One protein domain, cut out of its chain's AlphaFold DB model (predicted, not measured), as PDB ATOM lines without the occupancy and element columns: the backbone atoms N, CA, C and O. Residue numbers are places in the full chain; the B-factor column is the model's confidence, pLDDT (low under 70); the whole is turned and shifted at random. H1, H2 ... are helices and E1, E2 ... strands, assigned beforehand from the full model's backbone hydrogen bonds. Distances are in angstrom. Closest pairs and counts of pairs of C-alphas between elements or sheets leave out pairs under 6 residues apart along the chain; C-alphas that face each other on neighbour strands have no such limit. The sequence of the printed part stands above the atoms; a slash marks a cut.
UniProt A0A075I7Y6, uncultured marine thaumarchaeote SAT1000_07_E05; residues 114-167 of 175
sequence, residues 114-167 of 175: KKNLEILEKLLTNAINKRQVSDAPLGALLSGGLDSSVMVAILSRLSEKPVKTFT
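AT A GLANCE: This is residues 114 to 167 of the 175 residues of a protein of uncultured marine thaumarchaeote SAT1000_07_E05 (UniProt A0A075I7Y6). A small unit of two parallel strands, E1 and E2, side by side with helix H2 packed over one face of the pair, mostly over E1, is joined by a longer helix, H1, which packs on H2 with its residues 125 to 129 and sticks out as an arm with residues 114 to 120. That arm at one end and the loop around Asp 135 at the other make the longest axis. The printed part has 54 residues, with two named helices and two named strands in the order H1, E1, H2, E2; the sheet's order is E1, E2, all parallel, and the class is mostly helix. The whole is only just compact, close to loose, with a radius of gyration of the C-alphas of 11.7 A and spans of 35 by 24 by 15 A.

HOW THE PARTS SIT: Start with H1, residues 114 to 129, whose residues 114 to 120 stand free. Further on, its residues 125 to 129 alone touch H2, residues 146 to 158; the closest C-alphas are those of Thr 125 and Ile 154, 6.4 A apart. The two helices run the same way at a steep tilt of 69.5 degrees, only just short of about perpendicular. Next look at E1, residues 139 to 141: its closest C-alpha pair with H2 is Ala 140 and Val 152, at 6.8 A. E1 is the parallel neighbour of E2, residues 164 to 166, with 29 degrees between their directions. Find N 140 and O 164 at 2.9 A, and N 166 and O 140 at 2.9 A, both within hydrogen-bond range; C-alphas 140 and 165 face each other at 4.9 A. E1, H2 and E2 form a strand-helix-strand unit, two parallel neighbour strands with a helix between them along the chain, and its crossover is right-handed. H1 and E2 are apart. In H1 and H2 every O i to N i+4 pair is within hydrogen-bond range.

IN THESE COORDINATES: Find C-alpha 114 at (-41.713, 6.714, -65.778); from there H1 runs 22.5 A to C-alpha 129 at (-36.476, 18.199, -47.142). E1 goes from Gly 139 to Leu 141. H2 then runs 18.4 A from Leu 146 to Leu 158. E2 goes from Lys 164 to Phe 166, where C-alpha 166 stands at (-29.836, 4.435, -35.232).

THE WHOLE: The two C-alphas farthest apart are those of Lys 114 and Asp 135, at 37.1 A. The printed part has no cut. The links from E1 to H2 and from H2 to E2 are tight, and the link from H1 to E1, with 9 residues, is short; no link is long. The mean pLDDT of the printed part is 91.3, and no printed residue is under 70 in this predicted model.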
ATOM      1  N   LYS A 114     -42.805   5.741 -65.841       96.44
ATOM      2  CA  LYS A 114     -41.713   6.714 -65.778       96.44
ATOM      3  C   LYS A 114     -42.167   7.998 -65.086       96.44
ATOM      4  O   LYS A 114     -41.506   8.478 -64.167       96.44
ATOM      5  N   LYS A 115     -43.318   8.531 -65.486       95.88
ATOM      6  CA  LYS A 115     -43.899   9.735 -64.895       95.88
ATOM      7  C   LYS A 115     -44.308   9.513 -63.440       95.88
ATOM      8  O   LYS A 115     -44.103  10.403 -62.614       95.88
ATOM      9  N   ASN A 116     -44.845   8.342 -63.099       94.38
ATOM     10  CA  ASN A 116     -45.149   7.999 -61.707       94.38
ATOM     11  C   ASN A 116     -43.886   7.974 -60.835       94.38
ATOM     12  O   ASN A 116     -43.907   8.517 -59.729       94.38
ATOM     13  N   LEU A 117     -42.782   7.419 -61.340       95.06
ATOM     14  CA  LEU A 117     -41.502   7.396 -60.633       95.06
ATOM     15  C   LEU A 117     -40.951   8.813 -60.400       95.06
ATOM     16  O   LEU A 117     -40.572   9.144 -59.277       95.06
ATOM     17  N   GLU A 118     -40.982   9.673 -61.422       96.50
ATOM     18  CA  GLU A 118     -40.557  11.079 -61.311       96.50
ATOM     19  C   GLU A 118     -41.387  11.851 -60.268       96.50
ATOM     20  O   GLU A 118     -40.849  12.605 -59.449       96.50
ATOM     21  N   ILE A 119     -42.712  11.653 -60.264       94.94
ATOM     22  CA  ILE A 119     -43.615  12.269 -59.283       94.94
ATOM     23  C   ILE A 119     -43.302  11.757 -57.875       94.94
ATOM     24  O   ILE A 119     -43.202  12.562 -56.943       94.94
ATOM     25  N   LEU A 120     -43.131  10.444 -57.712       94.44
ATOM     26  CA  LEU A 120     -42.839   9.818 -56.427       94.44
ATOM     27  C   LEU A 120     -41.527  10.344 -55.836       94.44
ATOM     28  O   LEU A 120     -41.517  10.803 -54.692       94.44
ATOM     29  N   GLU A 121     -40.442  10.344 -56.614       95.75
ATOM     30  CA  GLU A 121     -39.135  10.833 -56.166       95.75
ATOM     31  C   GLU A 121     -39.210  12.308 -55.753       95.75
ATOM     32  O   GLU A 121     -38.726  12.688 -54.679       95.75
ATOM     33  N   LYS A 122     -39.895  13.139 -56.547       96.69
ATOM     34  CA  LYS A 122     -40.100  14.556 -56.233       96.69
ATOM     35  C   LYS A 122     -40.903  14.750 -54.948       96.69
ATOM     36  O   LYS A 122     -40.553  15.606 -54.130       96.69
ATOM     37  N   LEU A 123     -41.992  14.007 -54.755       95.69
ATOM     38  CA  LEU A 123     -42.835  14.122 -53.563       95.69
ATOM     39  C   LEU A 123     -42.096  13.658 -52.304       95.69
ATOM     40  O   LEU A 123     -42.120  14.378 -51.301       95.69
ATOM     41  N   LEU A 124     -41.399  12.520 -52.366       96.31
ATOM     42  CA  LEU A 124     -40.599  11.997 -51.256       96.31
ATOM     43  C   LEU A 124     -39.466  12.956 -50.883       96.31
ATOM     44  O   LEU A 124     -39.345  13.334 -49.717       96.31
ATOM     45  N   THR A 125     -38.698  13.426 -51.869       96.12
ATOM     46  CA  THR A 125     -37.595  14.375 -51.653       96.12
ATOM     47  C   THR A 125     -38.092  15.658 -50.997       96.12
ATOM     48  O   THR A 125     -37.546  16.096 -49.985       96.12
ATOM     49  N   ASN A 126     -39.195  16.226 -51.492       95.56
ATOM     50  CA  ASN A 126     -39.792  17.422 -50.898       95.56
ATOM     51  C   ASN A 126     -40.325  17.178 -49.480       95.56
ATOM     52  O   ASN A 126     -40.206  18.049 -48.615       95.56
ATOM     53  N   ALA A 127     -40.936  16.018 -49.228       93.69
ATOM     54  CA  ALA A 127     -41.452  15.666 -47.912       93.69
ATOM     55  C   ALA A 127     -40.327  15.512 -46.879       93.69
ATOM     56  O   ALA A 127     -40.495  15.968 -45.743       93.69
ATOM     57  N   ILE A 128     -39.201  14.912 -47.270       92.75
ATOM     58  CA  ILE A 128     -38.017  14.739 -46.423       92.75
ATOM     59  C   ILE A 128     -37.330  16.086 -46.196       92.75
ATOM     60  O   ILE A 128     -37.096  16.449 -45.049       92.75
ATOM     61  N   ASN A 129     -37.105  16.879 -47.248       91.62
ATOM     62  CA  ASN A 129     -36.476  18.199 -47.142       91.62
ATOM     63  C   ASN A 129     -37.213  19.126 -46.157       91.62
ATOM     64  O   ASN A 129     -36.609  19.721 -45.268       91.62
ATOM     65  N   LYS A 130     -38.552  19.164 -46.221       90.75
ATOM     66  CA  LYS A 130     -39.386  19.948 -45.287       90.75
ATOM     67  C   LYS A 130     -39.234  19.551 -43.813       90.75
ATOM     68  O   LYS A 130     -39.666  20.308 -42.948       90.75
ATOM     69  N   ARG A 131     -38.696  18.365 -43.521       87.88
ATOM     70  CA  ARG A 131     -38.525  17.816 -42.167       87.88
ATOM     71  C   ARG A 131     -37.073  17.861 -41.680       87.88
ATOM     72  O   ARG A 131     -36.803  17.346 -40.605       87.88
ATOM     73  N   GLN A 132     -36.165  18.484 -42.435       84.44
ATOM     74  CA  GLN A 132     -34.766  18.660 -42.024       84.44
ATOM     75  C   GLN A 132     -34.539  19.873 -41.118       84.44
ATOM     76  O   GLN A 132     -33.498  19.961 -40.473       84.44
ATOM     77  N   VAL A 133     -35.499  20.800 -41.044       79.94
ATOM     78  CA  VAL A 133     -35.422  21.946 -40.130       79.94
ATOM     79  C   VAL A 133     -35.507  21.431 -38.692       79.94
ATOM     80  O   VAL A 133     -36.565  20.978 -38.253       79.94
ATOM     81  N   SER A 134     -34.381  21.468 -37.983       76.56
ATOM     82  CA  SER A 134     -34.226  20.982 -36.615       76.56
ATOM     83  C   SER A 134     -33.256  21.885 -35.859       76.56
ATOM     84  O   SER A 134     -32.182  22.197 -36.370       76.56
ATOM     85  N   ASP A 135     -33.601  22.238 -34.621       73.69
ATOM     86  CA  ASP A 135     -32.713  22.969 -33.702       73.69
ATOM     87  C   ASP A 135     -31.674  22.041 -33.034       73.69
ATOM     88  O   ASP A 135     -30.837  22.474 -32.244       73.69
ATOM     89  N   ALA A 136     -31.727  20.740 -33.342       78.69
ATOM     90  CA  ALA A 136     -30.852  19.694 -32.821       78.69
ATOM     91  C   ALA A 136     -30.246  18.853 -33.961       78.69
ATOM     92  O   ALA A 136     -30.831  18.798 -35.051       78.69
ATOM     93  N   PRO A 137     -29.112  18.156 -33.735       79.62
ATOM     94  CA  PRO A 137     -28.508  17.289 -34.743       79.62
ATOM     95  C   PRO A 137     -29.512  16.284 -35.307       79.62
ATOM     96  O   PRO A 137     -30.168  15.559 -34.560       79.62
ATOM     97  N   LEU A 138     -29.607  16.231 -36.634       83.00
ATOM     98  CA  LEU A 138     -30.523  15.330 -37.312       83.00
ATOM     99  C   LEU A 138     -30.017  13.884 -37.228       83.00
ATOM    100  O   LEU A 138     -28.832  13.606 -37.430       83.00
ATOM    101  N   GLY A 139     -30.938  12.965 -36.953       88.38
ATOM    102  CA  GLY A 139     -30.702  11.530 -36.992       88.38
ATOM    103  C   GLY A 139     -31.898  10.799 -37.592       88.38
ATOM    104  O   GLY A 139     -33.009  11.327 -37.603       88.38
ATOM    105  N   ALA A 140     -31.665   9.591 -38.094       91.00
ATOM    106  CA  ALA A 140     -32.694   8.755 -38.702       91.00
ATOM    107  C   ALA A 140     -32.732   7.362 -38.062       91.00
ATOM    108  O   ALA A 140     -31.693   6.779 -37.752       91.00
ATOM    109  N   LEU A 141     -33.934   6.817 -37.883       92.44
ATOM    110  CA  LEU A 141     -34.116   5.418 -37.497       92.44
ATOM    111  C   LEU A 141     -34.015   4.537 -38.750       92.44
ATOM    112  O   LEU A 141     -34.725   4.779 -39.725       92.44
ATOM    113  N   LEU A 142     -33.146   3.526 -38.720       93.75
ATOM    114  CA  LEU A 142     -32.896   2.608 -39.833       93.75
ATOM    115  C   LEU A 142     -33.193   1.172 -39.389       93.75
ATOM    116  O   LEU A 142     -32.559   0.675 -38.460       93.75
ATOM    117  N   SER A 143     -34.149   0.502 -40.035       89.50
ATOM    118  CA  SER A 143     -34.599  -0.851 -39.657       89.50
ATOM    119  C   SER A 143     -34.151  -1.953 -40.624       89.50
ATOM    120  O   SER A 143     -34.511  -3.110 -40.439       89.50
ATOM    121  N   GLY A 144     -33.407  -1.607 -41.681       88.69
ATOM    122  CA  GLY A 144     -33.055  -2.520 -42.778       88.69
ATOM    123  C   GLY A 144     -34.175  -2.723 -43.810       88.69
ATOM    124  O   GLY A 144     -33.937  -3.304 -44.864       88.69
ATOM    125  N   GLY A 145     -35.383  -2.211 -43.550       93.75
ATOM    126  CA  GLY A 145     -36.490  -2.223 -44.507       93.75
ATOM    127  C   GLY A 145     -36.346  -1.169 -45.609       93.75
ATOM    128  O   GLY A 145     -35.656  -0.155 -45.429       93.75
ATOM    129  N   LEU A 146     -37.048  -1.386 -46.727       95.31
ATOM    130  CA  LEU A 146     -37.029  -0.515 -47.907       95.31
ATOM    131  C   LEU A 146     -37.355   0.944 -47.558       95.31
ATOM    132  O   LEU A 146     -36.590   1.832 -47.915       95.31
ATOM    133  N   ASP A 147     -38.423   1.189 -46.797       93.62
ATOM    134  CA  ASP A 147     -38.901   2.544 -46.489       93.62
ATOM    135  C   ASP A 147     -37.848   3.384 -45.759       93.62
ATOM    136  O   ASP A 147     -37.507   4.493 -46.176       93.62
ATOM    137  N   SER A 148     -37.293   2.833 -44.675       93.69
ATOM    138  CA  SER A 148     -36.246   3.506 -43.899       93.69
ATOM    139  C   SER A 148     -34.966   3.694 -44.717       93.69
ATOM    140  O   SER A 148     -34.331   4.742 -44.624       93.69
ATOM    141  N   SER A 149     -34.632   2.732 -45.582       94.75
ATOM    142  CA  SER A 149     -33.448   2.793 -46.442       94.75
ATOM    143  C   SER A 149     -33.586   3.865 -47.523       94.75
ATOM    144  O   SER A 149     -32.666   4.655 -47.717       94.75
ATOM    145  N   VAL A 150     -34.746   3.957 -48.181       95.00
ATOM    146  CA  VAL A 150     -35.049   5.003 -49.171       95.00
ATOM    147  C   VAL A 150     -35.058   6.378 -48.507       95.00
ATOM    148  O   VAL A 150     -34.456   7.317 -49.030       95.00
ATOM    149  N   MET A 151     -35.675   6.502 -47.328       94.25
ATOM    150  CA  MET A 151     -35.677   7.749 -46.564       94.25
ATOM    151  C   MET A 151     -34.253   8.207 -46.225       94.25
ATOM    152  O   MET A 151     -33.912   9.363 -46.473       94.25
ATOM    153  N   VAL A 152     -33.413   7.308 -45.696       94.12
ATOM    154  CA  VAL A 152     -32.012   7.602 -45.354       94.12
ATOM    155  C   VAL A 152     -31.190   7.914 -46.603       94.12
ATOM    156  O   VAL A 152     -30.398   8.851 -46.571       94.12
ATOM    157  N   ALA A 153     -31.397   7.200 -47.712       94.19
ATOM    158  CA  ALA A 153     -30.700   7.463 -48.969       94.19
ATOM    159  C   ALA A 153     -31.000   8.872 -49.501       94.19
ATOM    160  O   ALA A 153     -30.078   9.613 -49.842       94.19
ATOM    161  N   ILE A 154     -32.274   9.276 -49.517       94.50
ATOM    162  CA  ILE A 154     -32.673  10.635 -49.909       94.50
ATOM    163  C   ILE A 154     -32.101  11.657 -48.924       94.50
ATOM    164  O   ILE A 154     -31.524  12.660 -49.343       94.50
ATOM    165  N   LEU A 155     -32.213  11.402 -47.619       93.06
ATOM    166  CA  LEU A 155     -31.702  12.314 -46.602       93.06
ATOM    167  C   LEU A 155     -30.184  12.510 -46.719       93.06
ATOM    168  O   LEU A 155     -29.704  13.635 -46.607       93.06
ATOM    169  N   SER A 156     -29.440  11.444 -47.011       92.56
ATOM    170  CA  SER A 156     -27.992  11.489 -47.218       92.56
ATOM    171  C   SER A 156     -27.591  12.294 -48.451       92.56
ATOM    172  O   SER A 156     -26.524  12.894 -48.431       92.56
ATOM    173  N   ARG A 157     -28.414  12.329 -49.510       93.00
ATOM    174  CA  ARG A 157     -28.164  13.179 -50.691       93.00
ATOM    175  C   ARG A 157     -28.403  14.661 -50.408       93.00
ATOM    176  O   ARG A 157     -27.786  15.506 -51.043       93.00
ATOM    177  N   LEU A 158     -29.328  14.966 -49.499       91.06
ATOM    178  CA  LEU A 158     -29.689  16.338 -49.133       91.06
ATOM    179  C   LEU A 158     -28.810  16.915 -48.010       91.06
ATOM    180  O   LEU A 158     -28.827  18.121 -47.793       91.06
ATOM    181  N   SER A 159     -28.074  16.068 -47.285       88.19
ATOM    182  CA  SER A 159     -27.271  16.471 -46.128       88.19
ATOM    183  C   SER A 159     -25.829  16.788 -46.525       88.19
ATOM    184  O   SER A 159     -25.188  16.007 -47.220       88.19
ATOM    185  N   GLU A 160     -25.270  17.882 -46.002       87.50
ATOM    186  CA  GLU A 160     -23.844  18.219 -46.182       87.50
ATOM    187  C   GLU A 160     -22.904  17.321 -45.360       87.50
ATOM    188  O   GLU A 160     -21.712  17.210 -45.644       87.50
ATOM    189  N   LYS A 161     -23.430  16.699 -44.300       87.94
ATOM    190  CA  LYS A 161     -22.689  15.836 -43.373       87.94
ATOM    191  C   LYS A 161     -23.281  14.426 -43.377       87.94
ATOM    192  O   LYS A 161     -24.480  14.285 -43.624       87.94
ATOM    193  N   PRO A 162     -22.489  13.391 -43.034       89.00
ATOM    194  CA  PRO A 162     -23.005  12.035 -42.887       89.00
ATOM    195  C   PRO A 162     -24.204  11.976 -41.932       89.00
ATOM    196  O   PRO A 162     -24.144  12.483 -40.808       89.00
ATOM    197  N   VAL A 163     -25.291  11.343 -42.382       90.44
ATOM    198  CA  VAL A 163     -26.511  11.160 -41.587       90.44
ATOM    199  C   VAL A 163     -26.232  10.167 -40.465       90.44
ATOM    200  O   VAL A 163     -25.791   9.046 -40.711       90.44
ATOM    201  N   LYS A 164     -26.523  10.554 -39.221       92.38
ATOM    202  CA  LYS A 164     -26.455   9.635 -38.082       92.38
ATOM    203  C   LYS A 164     -27.664   8.705 -38.107       92.38
ATOM    204  O   LYS A 164     -28.798   9.172 -38.004       92.38
ATOM    205  N   THR A 165     -27.426   7.406 -38.232       94.62
ATOM    206  CA  THR A 165     -28.480   6.391 -38.211       94.62
ATOM    207  C   THR A 165     -28.463   5.607 -36.906       94.62
ATOM    208  O   THR A 165     -27.413   5.382 -36.307       94.62
ATOM    209  N   PHE A 166     -29.648   5.209 -36.453       93.94
ATOM    210  CA  PHE A 166     -29.836   4.435 -35.232       93.94
ATOM    211  C   PHE A 166     -30.742   3.241 -35.523       93.94
ATOM    212  O   PHE A 166     -31.772   3.381 -36.183       93.94
ATOM    213  N   THR A 167     -30.374   2.081 -34.994       93.62
ATOM    214  CA  THR A 167     -31.135   0.837 -35.123       93.62
ATOM    215  C   THR A 167     -31.339   0.256 -33.737       93.62
ATOM    216  O   THR A 167     -30.408   0.211 -32.935       93.62
TER     217      THR A 167